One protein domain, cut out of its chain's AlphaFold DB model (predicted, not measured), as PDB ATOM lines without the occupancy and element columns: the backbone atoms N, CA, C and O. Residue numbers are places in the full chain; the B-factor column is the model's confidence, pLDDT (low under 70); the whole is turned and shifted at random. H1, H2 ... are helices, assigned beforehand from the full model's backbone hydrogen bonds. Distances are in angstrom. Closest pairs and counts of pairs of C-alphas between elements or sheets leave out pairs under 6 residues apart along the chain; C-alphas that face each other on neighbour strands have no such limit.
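This is residues 4 to 32 and 49 to 102 of the 102 residues of an uncharacterized protein of Desulfobacteraceae bacterium (UniProt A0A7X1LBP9). What shape do these atoms make? Two long helices, H1 and H5, lie side by side and run opposite ways, and residues 23 to 32 of H1 stick out free. At the end of H5 where it begins, H4 turns off about perpendicular, and the stretch from H2 through H3 into H4 makes an open loop that folds back until Leu 49 and Val 77 come near each other. What is it built of, and how large is it? The printed part has 83 residues with five named helices, H1 to H5 in that order, and no named strand: it is all helix. It is loose, with a radius of gyration of the C-alphas of 16.3 A, and flat, spanning 47 by 46 by 20 A.

Where does the printed part begin? H1, residues 4 to 32, begins with C-alpha 4 at (163.137, 211.309, 298.570) and measures 41.8 A from first to last C-alpha. What comes after the cut? H2 is residues 49 to 52, 5.2 A long, and H3 is residues 59 to 62, 5.6 A long. Where are the last two helices? H4, residues 67 to 77, is 15.4 A long. H5, residues 81 to 98, is 25.6 A long and ends with C-alpha 98 at (159.742, 221.392, 294.398).

How does H1 meet H5? They touch, with the closest C-alphas, those of Gly 8 and Gly 89, 4.1 A apart. They run opposite ways at a shallow tilt of 27 degrees. How do H2, H3 and H4 stand? H3 touches H4, the closest C-alphas being those of Ile 61 and Gln 70 at 5.9 A. H2 is close to but not clearly touching H4, at 5.2 A between the C-alphas of Leu 49 and Val 77, and H5, at 6.0 A between those of Leu 49 and Leu 81. H2 and H3 are apart, and H1 is apart from H2, H3 and H4. How does H4 stand to H5? They are close but not clearly touching, about perpendicular at 78 degrees; their closest C-alphas, those of Val 76 and Leu 84, are 7.8 A apart. What do the backbones show? In H1, H4 and H5 every O i to N i+4 pair is within hydrogen-bond range, while H2 and H3 are too short for such a pair.

How far does it reach? The two C-alphas farthest apart, those of Gly 32 and Lys 102, are 53.6 A apart. Where is it cut, and are any links long? Residues 33 to 48 are not printed, and C-alphas 32 and 49 are 28.3 A apart across the cut. Of the links that are printed whole, H3 to H4 and H4 to H5 are tight and H2 to H3 is short. Where is confidence low? The mean pLDDT of the printed part is 81.3, with residues 29 to 32 and 98 to 102 under 70.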
ATOM      1  N   ILE A   4     163.516 211.340 299.987       80.94
ATOM      2  CA  ILE A   4     163.137 211.309 298.570       80.94
ATOM      3  C   ILE A   4     164.249 211.781 297.621       80.94
ATOM      4  O   ILE A   4     164.438 211.186 296.566       80.94
ATOM      5  N   ASN A   5     165.052 212.776 298.017       81.56
ATOM      6  CA  ASN A   5     166.192 213.219 297.213       81.56
ATOM      7  C   ASN A   5     167.302 212.173 297.204       81.56
ATOM      8  O   ASN A   5     167.959 211.997 296.186       81.56
ATOM      9  N   VAL A   6     167.510 211.483 298.331       85.44
ATOM     10  CA  VAL A   6     168.502 210.405 298.414       85.44
ATOM     11  C   VAL A   6     168.088 209.260 297.492       85.44
ATOM     12  O   VAL A   6     168.885 208.855 296.657       85.44
ATOM     13  N   ALA A   7     166.824 208.825 297.555       85.56
ATOM     14  CA  ALA A   7     166.290 207.804 296.652       85.56
ATOM     15  C   ALA A   7     166.393 208.215 295.170       85.56
ATOM     16  O   ALA A   7     166.833 207.420 294.341       85.56
ATOM     17  N   GLY A   8     166.058 209.470 294.845       84.50
ATOM     18  CA  GLY A   8     166.181 210.006 293.490       84.50
ATOM     19  C   GLY A   8     167.623 210.010 292.975       84.50
ATOM     20  O   GLY A   8     167.878 209.523 291.875       84.50
ATOM     21  N   MET A   9     168.585 210.476 293.782       85.81
ATOM     22  CA  MET A   9     170.007 210.448 293.412       85.81
ATOM     23  C   MET A   9     170.535 209.022 293.258       85.81
ATOM     24  O   MET A   9     171.232 208.744 292.288       85.81
ATOM     25  N   THR A  10     170.207 208.114 294.181       88.50
ATOM     26  CA  THR A  10     170.640 206.712 294.098       88.50
ATOM     27  C   THR A  10     170.096 206.044 292.840       88.50
ATOM     28  O   THR A  10     170.848 205.370 292.142       88.50
ATOM     29  N   SER A  11     168.823 206.282 292.505       87.88
ATOM     30  CA  SER A  11     168.216 205.777 291.271       87.88
ATOM     31  C   SER A  11     168.898 206.342 290.026       87.88
ATOM     32  O   SER A  11     169.185 205.601 289.092       87.88
ATOM     33  N   LEU A  12     169.208 207.642 290.015       87.56
ATOM     34  CA  LEU A  12     169.840 208.297 288.869       87.56
ATOM     35  C   LEU A  12     171.273 207.791 288.657       87.56
ATOM     36  O   LEU A  12     171.632 207.425 287.540       87.56
ATOM     37  N   ILE A  13     172.064 207.691 289.728       88.19
ATOM     38  CA  ILE A  13     173.415 207.117 289.677       88.19
ATOM     39  C   ILE A  13     173.348 205.658 289.215       88.19
ATOM     40  O   ILE A  13     174.086 205.280 288.311       88.19
ATOM     41  N   GLY A  14     172.429 204.861 289.770       88.12
ATOM     42  CA  GLY A  14     172.220 203.470 289.360       88.12
ATOM     43  C   GLY A  14     171.894 203.340 287.871       88.12
ATOM     44  O   GLY A  14     172.554 202.582 287.163       88.12
ATOM     45  N   GLY A  15     170.949 204.140 287.370       85.62
ATOM     46  CA  GLY A  15     170.580 204.158 285.954       85.62
ATOM     47  C   GLY A  15     171.738 204.557 285.035       85.62
ATOM     48  O   GLY A  15     171.986 203.891 284.031       85.62
ATOM     49  N   VAL A  16     172.506 205.587 285.403       86.19
ATOM     50  CA  VAL A  16     173.693 206.016 284.640       86.19
ATOM     51  C   VAL A  16     174.788 204.950 284.658       86.19
ATOM     52  O   VAL A  16     175.394 204.687 283.623       86.19
ATOM     53  N   CYS A  17     175.032 204.299 285.796       86.19
ATOM     54  CA  CYS A  17     176.006 203.212 285.892       86.19
ATOM     55  C   CYS A  17     175.616 202.012 285.020       86.19
ATOM     56  O   CYS A  17     176.474 201.471 284.327       86.19
ATOM     57  N   LEU A  18     174.335 201.625 285.008       85.00
ATOM     58  CA  LEU A  18     173.831 200.564 284.130       85.00
ATOM     59  C   LEU A  18     173.993 200.931 282.650       85.00
ATOM     60  O   LEU A  18     174.424 200.101 281.848       85.00
ATOM     61  N   TYR A  19     173.707 202.185 282.293       83.44
ATOM     62  CA  TYR A  19     173.933 202.690 280.941       83.44
ATOM     63  C   TYR A  19     175.421 202.644 280.553       83.44
ATOM     64  O   TYR A  19     175.772 202.115 279.500       83.44
ATOM     65  N   ALA A  20     176.309 203.121 281.427       83.06
ATOM     66  CA  ALA A  20     177.751 203.102 281.192       83.06
ATOM     67  C   ALA A  20     178.300 201.672 281.065       83.06
ATOM     68  O   ALA A  20     179.076 201.396 280.151       83.06
ATOM     69  N   TYR A  21     177.867 200.748 281.929       82.62
ATOM     70  CA  TYR A  21     178.228 199.329 281.844       82.62
ATOM     71  C   TYR A  21     177.841 198.730 280.488       82.62
ATOM     72  O   TYR A  21     178.630 198.021 279.863       82.62
ATOM     73  N   ARG A  22     176.650 199.076 279.994       77.44
ATOM     74  CA  ARG A  22     176.179 198.635 278.688       77.44
ATOM     75  C   ARG A  22     177.010 199.199 277.539       77.44
ATOM     76  O   ARG A  22     177.394 198.440 276.655       77.44
ATOM     77  N   GLU A  23     177.298 200.497 277.530       78.75
ATOM     78  CA  GLU A  23     178.119 201.087 276.463       78.75
ATOM     79  C   GLU A  23     179.552 200.541 276.474       78.75
ATOM     80  O   GLU A  23     180.135 200.313 275.414       78.75
ATOM     81  N   LEU A  24     180.094 200.231 277.656       80.62
ATOM     82  CA  LEU A  24     181.364 199.513 277.783       80.62
ATOM     83  C   LEU A  24     181.275 198.095 277.201       80.62
ATOM     84  O   LEU A  24     182.173 197.688 276.466       80.62
ATOM     85  N   GLY A  25     180.183 197.369 277.461       72.50
ATOM     86  CA  GLY A  25     179.911 196.063 276.852       72.50
ATOM     87  C   GLY A  25     179.796 196.134 275.327       72.50
ATOM     88  O   GLY A  25     180.436 195.351 274.625       72.50
ATOM     89  N   ASN A  26     179.071 197.123 274.798       72.38
ATOM     90  CA  ASN A  26     178.965 197.383 273.359       72.38
ATOM     91  C   ASN A  26     180.333 197.703 272.741       72.38
ATOM     92  O   ASN A  26     180.653 197.231 271.649       72.38
ATOM     93  N   PHE A  27     181.144 198.511 273.425       75.56
ATOM     94  CA  PHE A  27     182.484 198.882 272.981       75.56
ATOM     95  C   PHE A  27     183.431 197.673 272.958       75.56
ATOM     96  O   PHE A  27     184.089 197.421 271.946       75.56
ATOM     97  N   MET A  28     183.443 196.868 274.025       70.38
ATOM     98  CA  MET A  28     184.218 195.624 274.097       70.38
ATOM     99  C   MET A  28     183.751 194.590 273.063       70.38
ATOM    100  O   MET A  28     184.579 193.975 272.392       70.38
ATOM    101  N   GLY A  29     182.438 194.443 272.868       64.12
ATOM    102  CA  GLY A  29     181.855 193.551 271.863       64.12
ATOM    103  C   GLY A  29     182.213 193.955 270.430       64.12
ATOM    104  O   GLY A  29     182.546 193.098 269.611       64.12
ATOM    105  N   LYS A  30     182.241 195.261 270.132       63.53
ATOM    106  CA  LYS A  30     182.725 195.783 268.840       63.53
ATOM    107  C   LYS A  30     184.225 195.541 268.639       63.53
ATOM    108  O   LYS A  30     184.633 195.243 267.521       63.53
ATOM    109  N   SER A  31     185.028 195.602 269.702       56.19
ATOM    110  CA  SER A  31     186.470 195.315 269.648       56.19
ATOM    111  C   SER A  31     186.792 193.823 269.455       56.19
ATOM    112  O   SER A  31     187.844 193.501 268.905       56.19
ATOM    113  N   GLY A  32     185.915 192.913 269.893       55.09
ATOM    114  CA  GLY A  32     186.077 191.457 269.748       55.09
ATOM    115  C   GLY A  32     185.651 190.893 268.385       55.09
ATOM    116  O   GLY A  32     185.922 189.733 268.079       55.09
ATOM    117  N   LEU A  49     162.675 195.162 283.037       79.06
ATOM    118  CA  LEU A  49     162.081 194.721 284.306       79.06
ATOM    119  C   LEU A  49     161.537 193.296 284.189       79.06
ATOM    120  O   LEU A  49     161.631 192.542 285.155       79.06
ATOM    121  N   PHE A  50     161.024 192.942 283.010       79.00
ATOM    122  CA  PHE A  50     160.552 191.600 282.693       79.00
ATOM    123  C   PHE A  50     161.652 190.540 282.813       79.00
ATOM    124  O   PHE A  50     161.414 189.461 283.330       79.00
ATOM    125  N   ASP A  51     162.885 190.858 282.410       79.88
ATOM    126  CA  ASP A  51     164.000 189.905 282.510       79.88
ATOM    127  C   ASP A  51     164.508 189.722 283.949       79.88
ATOM    128  O   ASP A  51     165.117 188.702 284.273       79.88
ATOM    129  N   MET A  52     164.329 190.731 284.813       77.25
ATOM    130  CA  MET A  52     164.816 190.698 286.200       77.25
ATOM    131  C   MET A  52     163.811 190.115 287.191       77.25
ATOM    132  O   MET A  52     164.214 189.609 288.240       77.25
ATOM    133  N   LEU A  53     162.521 190.248 286.909       80.88
ATOM    134  CA  LEU A  53     161.435 189.807 287.776       80.88
ATOM    135  C   LEU A  53     160.733 188.628 287.104       80.88
ATOM    136  O   LEU A  53     160.518 188.654 285.902       80.88
ATOM    137  N   HIS A  54     160.363 187.591 287.857       78.38
ATOM    138  CA  HIS A  54     159.625 186.469 287.272       78.38
ATOM    139  C   HIS A  54     158.313 186.937 286.633       78.38
ATOM    140  O   HIS A  54     157.652 187.825 287.177       78.38
ATOM    141  N   GLU A  55     157.933 186.281 285.536       76.38
ATOM    142  CA  GLU A  55     156.726 186.540 284.739       76.38
ATOM    143  C   GLU A  55     155.450 186.605 285.598       76.38
ATOM    144  O   GLU A  55     154.645 187.511 285.419       76.38
ATOM    145  N   GLU A  56     155.362 185.770 286.643       81.50
ATOM    146  CA  GLU A  56     154.275 185.751 287.640       81.50
ATOM    147  C   GLU A  56     154.011 187.112 288.324       81.50
ATOM    148  O   GLU A  56     152.914 187.379 288.812       81.50
ATOM    149  N   ASN A  57     155.003 188.010 288.364       82.19
ATOM    150  CA  ASN A  57     154.844 189.352 288.935       82.19
ATOM    151  C   ASN A  57     154.135 190.329 287.984       82.19
ATOM    152  O   ASN A  57     153.840 191.460 288.388       82.19
ATOM    153  N   PHE A  58     153.880 189.927 286.739       84.31
ATOM    154  CA  PHE A  58     153.284 190.756 285.694       84.31
ATOM    155  C   PHE A  58     151.907 190.270 285.229       84.31
ATOM    156  O   PHE A  58     151.253 191.006 284.497       84.31
ATOM    157  N   ASP A  59     151.399 189.141 285.740       85.88
ATOM    158  CA  ASP A  59     150.056 188.602 285.435       85.88
ATOM    159  C   ASP A  59     148.918 189.617 285.666       85.88
ATOM    160  O   ASP A  59     147.857 189.569 285.044       85.88
ATOM    161  N   TRP A  60     149.123 190.583 286.568       87.31
ATOM    162  CA  TRP A  60     148.155 191.651 286.820       87.31
ATOM    163  C   TRP A  60     147.969 192.585 285.618       87.31
ATOM    164  O   TRP A  60     146.913 193.212 285.516       87.31
ATOM    165  N   ILE A  61     148.945 192.687 284.711       84.69
ATOM    166  CA  ILE A  61     148.846 193.522 283.507       84.69
ATOM    167  C   ILE A  61     147.779 192.958 282.570       84.69
ATOM    168  O   ILE A  61     146.960 193.717 282.051       84.69
ATOM    169  N   ASP A  62     147.699 191.634 282.457       85.19
ATOM    170  CA  ASP A  62     146.691 190.949 281.642       85.19
ATOM    171  C   ASP A  62     145.281 191.027 282.238       85.19
ATOM    172  O   ASP A  62     144.287 190.819 281.544       85.19
ATOM    173  N   SER A  63     145.171 191.385 283.521       87.69
ATOM    174  CA  SER A  63     143.883 191.598 284.189       87.69
ATOM    175  C   SER A  63     143.276 192.990 283.945       87.69
ATOM    176  O   SER A  63     142.162 193.259 284.402       87.69
ATOM    177  N   ILE A  64     143.980 193.885 283.239       88.56
ATOM    178  CA  ILE A  64     143.534 195.260 282.992       88.56
ATOM    179  C   ILE A  64     142.517 195.282 281.836       88.56
ATOM    180  O   ILE A  64     142.883 195.020 280.696       88.56
ATOM    181  N   PRO A  65     141.250 195.673 282.071       87.00
ATOM    182  CA  PRO A  65     140.214 195.651 281.034       87.00
ATOM    183  C   PRO A  65     140.324 196.803 280.022       87.00
ATOM    184  O   PRO A  65     139.572 196.843 279.051       87.00
ATOM    185  N   TRP A  66     141.199 197.781 280.271       93.50
ATOM    186  CA  TRP A  66     141.350 198.967 279.434       93.50
ATOM    187  C   TRP A  66     142.659 198.915 278.640       93.50
ATOM    188  O   TRP A  66     143.738 199.149 279.184       93.50
ATOM    189  N   GLU A  67     142.524 198.658 277.338       89.06
ATOM    190  CA  GLU A  67     143.612 198.435 276.371       89.06
ATOM    191  C   GLU A  67     144.743 199.488 276.433       89.06
ATOM    192  O   GLU A  67     145.901 199.102 276.566       89.06
ATOM    193  N   PRO A  68     144.480 200.812 276.503       91.81
ATOM    194  CA  PRO A  68     145.551 201.809 276.582       91.81
ATOM    195  C   PRO A  68     146.379 201.737 277.872       91.81
ATOM    196  O   PRO A  68     147.559 202.091 277.874       91.81
ATOM    197  N   ILE A  69     145.774 201.318 278.990       87.56
ATOM    198  CA  ILE A  69     146.505 201.142 280.253       87.56
ATOM    199  C   ILE A  69     147.332 199.861 280.196       87.56
ATOM    200  O   ILE A  69     148.474 199.865 280.658       87.56
ATOM    201  N   GLN A  70     146.777 198.794 279.622       90.75
ATOM    202  CA  GLN A  70     147.486 197.533 279.429       90.75
ATOM    203  C   GLN A  70     148.722 197.730 278.540       90.75
ATOM    204  O   GLN A  70     149.825 197.352 278.937       90.75
ATOM    205  N   ASP A  71     148.570 198.424 277.411       89.88
ATOM    206  CA  ASP A  71     149.676 198.779 276.513       89.88
ATOM    207  C   ASP A  71     150.737 199.627 277.219       89.88
ATOM    208  O   ASP A  71     151.938 199.391 277.074       89.88
ATOM    209  N   GLY A  72     150.307 200.596 278.031       87.88
ATOM    210  CA  GLY A  72     151.213 201.422 278.822       87.88
ATOM    211  C   GLY A  72     152.014 200.610 279.843       87.88
ATOM    212  O   GLY A  72     153.230 200.781 279.947       87.88
ATOM    213  N   ALA A  73     151.359 199.713 280.580       86.25
ATOM    214  CA  ALA A  73     152.018 198.853 281.561       86.25
ATOM    215  C   ALA A  73     153.005 197.887 280.887       86.25
ATOM    216  O   ALA A  73     154.163 197.807 281.306       86.25
ATOM    217  N   ASN A  74     152.591 197.251 279.788       87.00
ATOM    218  CA  ASN A  74     153.452 196.391 278.976       87.00
ATOM    219  C   ASN A  74     154.667 197.147 278.436       87.00
ATOM    220  O   ASN A  74     155.791 196.642 278.491       87.00
ATOM    221  N   TYR A  75     154.473 198.378 277.965       86.88
ATOM    222  CA  TYR A  75     155.566 199.209 277.477       86.88
ATOM    223  C   TYR A  75     156.587 199.526 278.575       86.88
ATOM    224  O   TYR A  75     157.789 199.417 278.345       86.88
ATOM    225  N   VAL A  76     156.124 199.887 279.776       86.31
ATOM    226  CA  VAL A  76     157.001 200.226 280.909       86.31
ATOM    227  C   VAL A  76     157.820 199.020 281.369       86.31
ATOM    228  O   VAL A  76     159.009 199.163 281.656       86.31
ATOM    229  N   VAL A  77     157.212 197.837 281.427       86.69
ATOM    230  CA  VAL A  77     157.873 196.615 281.914       86.69
ATOM    231  C   VAL A  77     158.923 196.090 280.932       86.69
ATOM    232  O   VAL A  77     160.001 195.662 281.350       86.69
ATOM    233  N   ASN A  78     158.656 196.207 279.632       86.38
ATOM    234  CA  ASN A  78     159.598 195.841 278.571       86.38
ATOM    235  C   ASN A  78     160.634 196.940 278.274       86.38
ATOM    236  O   ASN A  78     161.485 196.793 277.394       86.38
ATOM    237  N   MET A  79     160.579 198.067 278.985       83.94
ATOM    238  CA  MET A  79     161.511 199.165 278.781       83.94
ATOM    239  C   MET A  79     162.896 198.836 279.366       83.94
ATOM    240  O   MET A  79     162.997 198.169 280.400       83.94
ATOM    241  N   PRO A  80     163.988 199.352 278.770       86.00
ATOM    242  CA  PRO A  80     165.324 199.195 279.332       86.00
ATOM    243  C   PRO A  80     165.411 199.752 280.755       86.00
ATOM    244  O   PRO A  80     165.135 200.934 280.990       86.00
ATOM    245  N   LEU A  81     165.870 198.929 281.697       85.25
ATOM    246  CA  LEU A  81     165.871 199.267 283.121       85.25
ATOM    247  C   LEU A  81     166.645 200.554 283.435       85.25
ATOM    248  O   LEU A  81     166.205 201.365 284.249       85.25
ATOM    249  N   TRP A  82     167.784 200.769 282.768       83.62
ATOM    250  CA  TRP A  82     168.604 201.972 282.949       83.62
ATOM    251  C   TRP A  82     167.799 203.252 282.688       83.62
ATOM    252  O   TRP A  82     167.923 204.228 283.426       83.62
ATOM    253  N   LEU A  83     166.933 203.230 281.672       84.31
ATOM    254  CA  LEU A  83     166.120 204.370 281.276       84.31
ATOM    255  C   LEU A  83     164.996 204.600 282.288       84.31
ATOM    256  O   LEU A  83     164.762 205.736 282.697       84.31
ATOM    257  N   LEU A  84     164.380 203.522 282.777       86.94
ATOM    258  CA  LEU A  84     163.377 203.588 283.837       86.94
ATOM    259  C   LEU A  84     163.968 204.176 285.128       86.94
ATOM    260  O   LEU A  84     163.389 205.096 285.706       86.94
ATOM    261  N   MET A  85     165.163 203.738 285.537       85.81
ATOM    262  CA  MET A  85     165.853 204.282 286.714       85.81
ATOM    263  C   MET A  85     166.206 205.769 286.571       85.81
ATOM    264  O   MET A  85     166.100 206.519 287.549       85.81
ATOM    265  N   VAL A  86     166.599 206.215 285.372       86.81
ATOM    266  CA  VAL A  86     166.882 207.633 285.088       86.81
ATOM    267  C   VAL A  86     165.603 208.471 285.132       86.81
ATOM    268  O   VAL A  86     165.607 209.542 285.745       86.81
ATOM    269  N   ILE A  87     164.505 207.993 284.537       88.19
ATOM    270  CA  ILE A  87     163.211 208.692 284.544       88.19
ATOM    271  C   ILE A  87     162.676 208.803 285.974       88.19
ATOM    272  O   ILE A  87     162.371 209.907 286.429       88.19
ATOM    273  N   VAL A  88     162.627 207.690 286.713       87.50
ATOM    274  CA  VAL A  88     162.152 207.663 288.104       87.50
ATOM    275  C   VAL A  88     163.046 208.520 288.999       87.50
ATOM    276  O   VAL A  88     162.542 209.329 289.778       87.50
ATOM    277  N   GLY A  89     164.370 208.414 288.856       85.25
ATOM    278  CA  GLY A  89     165.321 209.230 289.609       85.25
ATOM    279  C   GLY A  89     165.125 210.727 289.365       85.25
ATOM    280  O   GLY A  89     165.015 211.502 290.318       85.25
ATOM    281  N   SER A  90     164.994 211.130 288.099       85.56
ATOM    282  CA  SER A  90     164.745 212.526 287.715       85.56
ATOM    283  C   SER A  90     163.407 213.032 288.256       85.56
ATOM    284  O   SER A  90     163.341 214.118 288.830       85.56
ATOM    285  N   PHE A  91     162.350 212.228 288.146       87.75
ATOM    286  CA  PHE A  91     161.023 212.559 288.663       87.75
ATOM    287  C   PHE A  91     161.028 212.762 290.185       87.75
ATOM    288  O   PHE A  91     160.522 213.772 290.681       87.75
ATOM    289  N   LEU A  92     161.669 211.857 290.932       85.81
ATOM    290  CA  LEU A  92     161.804 211.963 292.388       85.81
ATOM    291  C   LEU A  92     162.611 213.196 292.809       85.81
ATOM    292  O   LEU A  92     162.275 213.821 293.817       85.81
ATOM    293  N   LEU A  93     163.638 213.577 292.045       85.44
ATOM    294  CA  LEU A  93     164.407 214.799 292.294       85.44
ATOM    295  C   LEU A  93     163.604 216.067 291.993       85.44
ATOM    296  O   LEU A  93     163.708 217.025 292.756       85.44
ATOM    297  N   ILE A  94     162.787 216.080 290.937       84.50
ATOM    298  CA  ILE A  94     161.901 217.210 290.618       84.50
ATOM    299  C   ILE A  94     160.872 217.393 291.733       84.50
ATOM    300  O   ILE A  94     160.743 218.489 292.275       84.50
ATOM    301  N   ILE A  95     160.192 216.317 292.134       83.94
ATOM    302  CA  ILE A  95     159.241 216.339 293.253       83.94
ATOM    303  C   ILE A  95     159.951 216.787 294.526       83.94
ATOM    304  O   ILE A  95     159.558 217.771 295.150       83.94
ATOM    305  N   GLY A  96     161.033 216.109 294.898       78.50
ATOM    306  CA  GLY A  96     161.797 216.427 296.095       78.50
ATOM    307  C   GLY A  96     162.307 217.869 296.115       78.50
ATOM    308  O   GLY A  96     162.213 218.533 297.146       78.50
ATOM    309  N   GLY A  97     162.764 218.387 294.974       72.12
ATOM    310  CA  GLY A  97     163.217 219.764 294.786       72.12
ATOM    311  C   GLY A  97     162.094 220.798 294.885       72.12
ATOM    312  O   GLY A  97     162.258 221.811 295.568       72.12
ATOM    313  N   ILE A  98     160.931 220.532 294.284       68.00
ATOM    314  CA  ILE A  98     159.742 221.392 294.398       68.00
ATOM    315  C   ILE A  98     159.256 221.434 295.853       68.00
ATOM    316  O   ILE A  98     158.987 222.511 296.384       68.00
ATOM    317  N   PHE A  99     159.228 220.291 296.542       60.84
ATOM    318  CA  PHE A  99     158.848 220.212 297.953       60.84
ATOM    319  C   PHE A  99     159.931 220.714 298.919       60.84
ATOM    320  O   PHE A  99     159.649 220.834 300.105       60.84
ATOM    321  N   ILE A 100     161.166 220.982 298.482       56.53
ATOM    322  CA  ILE A 100     162.218 221.609 299.309       56.53
ATOM    323  C   ILE A 100     162.041 223.129 299.404       56.53
ATOM    324  O   ILE A 100     162.515 223.726 300.365       56.53
ATOM    325  N   LYS A 101     161.348 223.751 298.443       52.16
ATOM    326  CA  LYS A 101     161.069 225.197 298.450       52.16
ATOM    327  C   LYS A 101     159.881 225.616 299.334       52.16
ATOM    328  O   LYS A 101     159.640 226.814 299.449       52.16
ATOM    329  N   LYS A 102     159.161 224.669 299.941       47.59
ATOM    330  CA  LYS A 102     158.191 224.912 301.022       47.59
ATOM    331  C   LYS A 102     158.756 224.395 302.336       47.59
ATOM    332  O   LYS A 102     158.546 225.096 303.342       47.59
TER     333      LYS A 102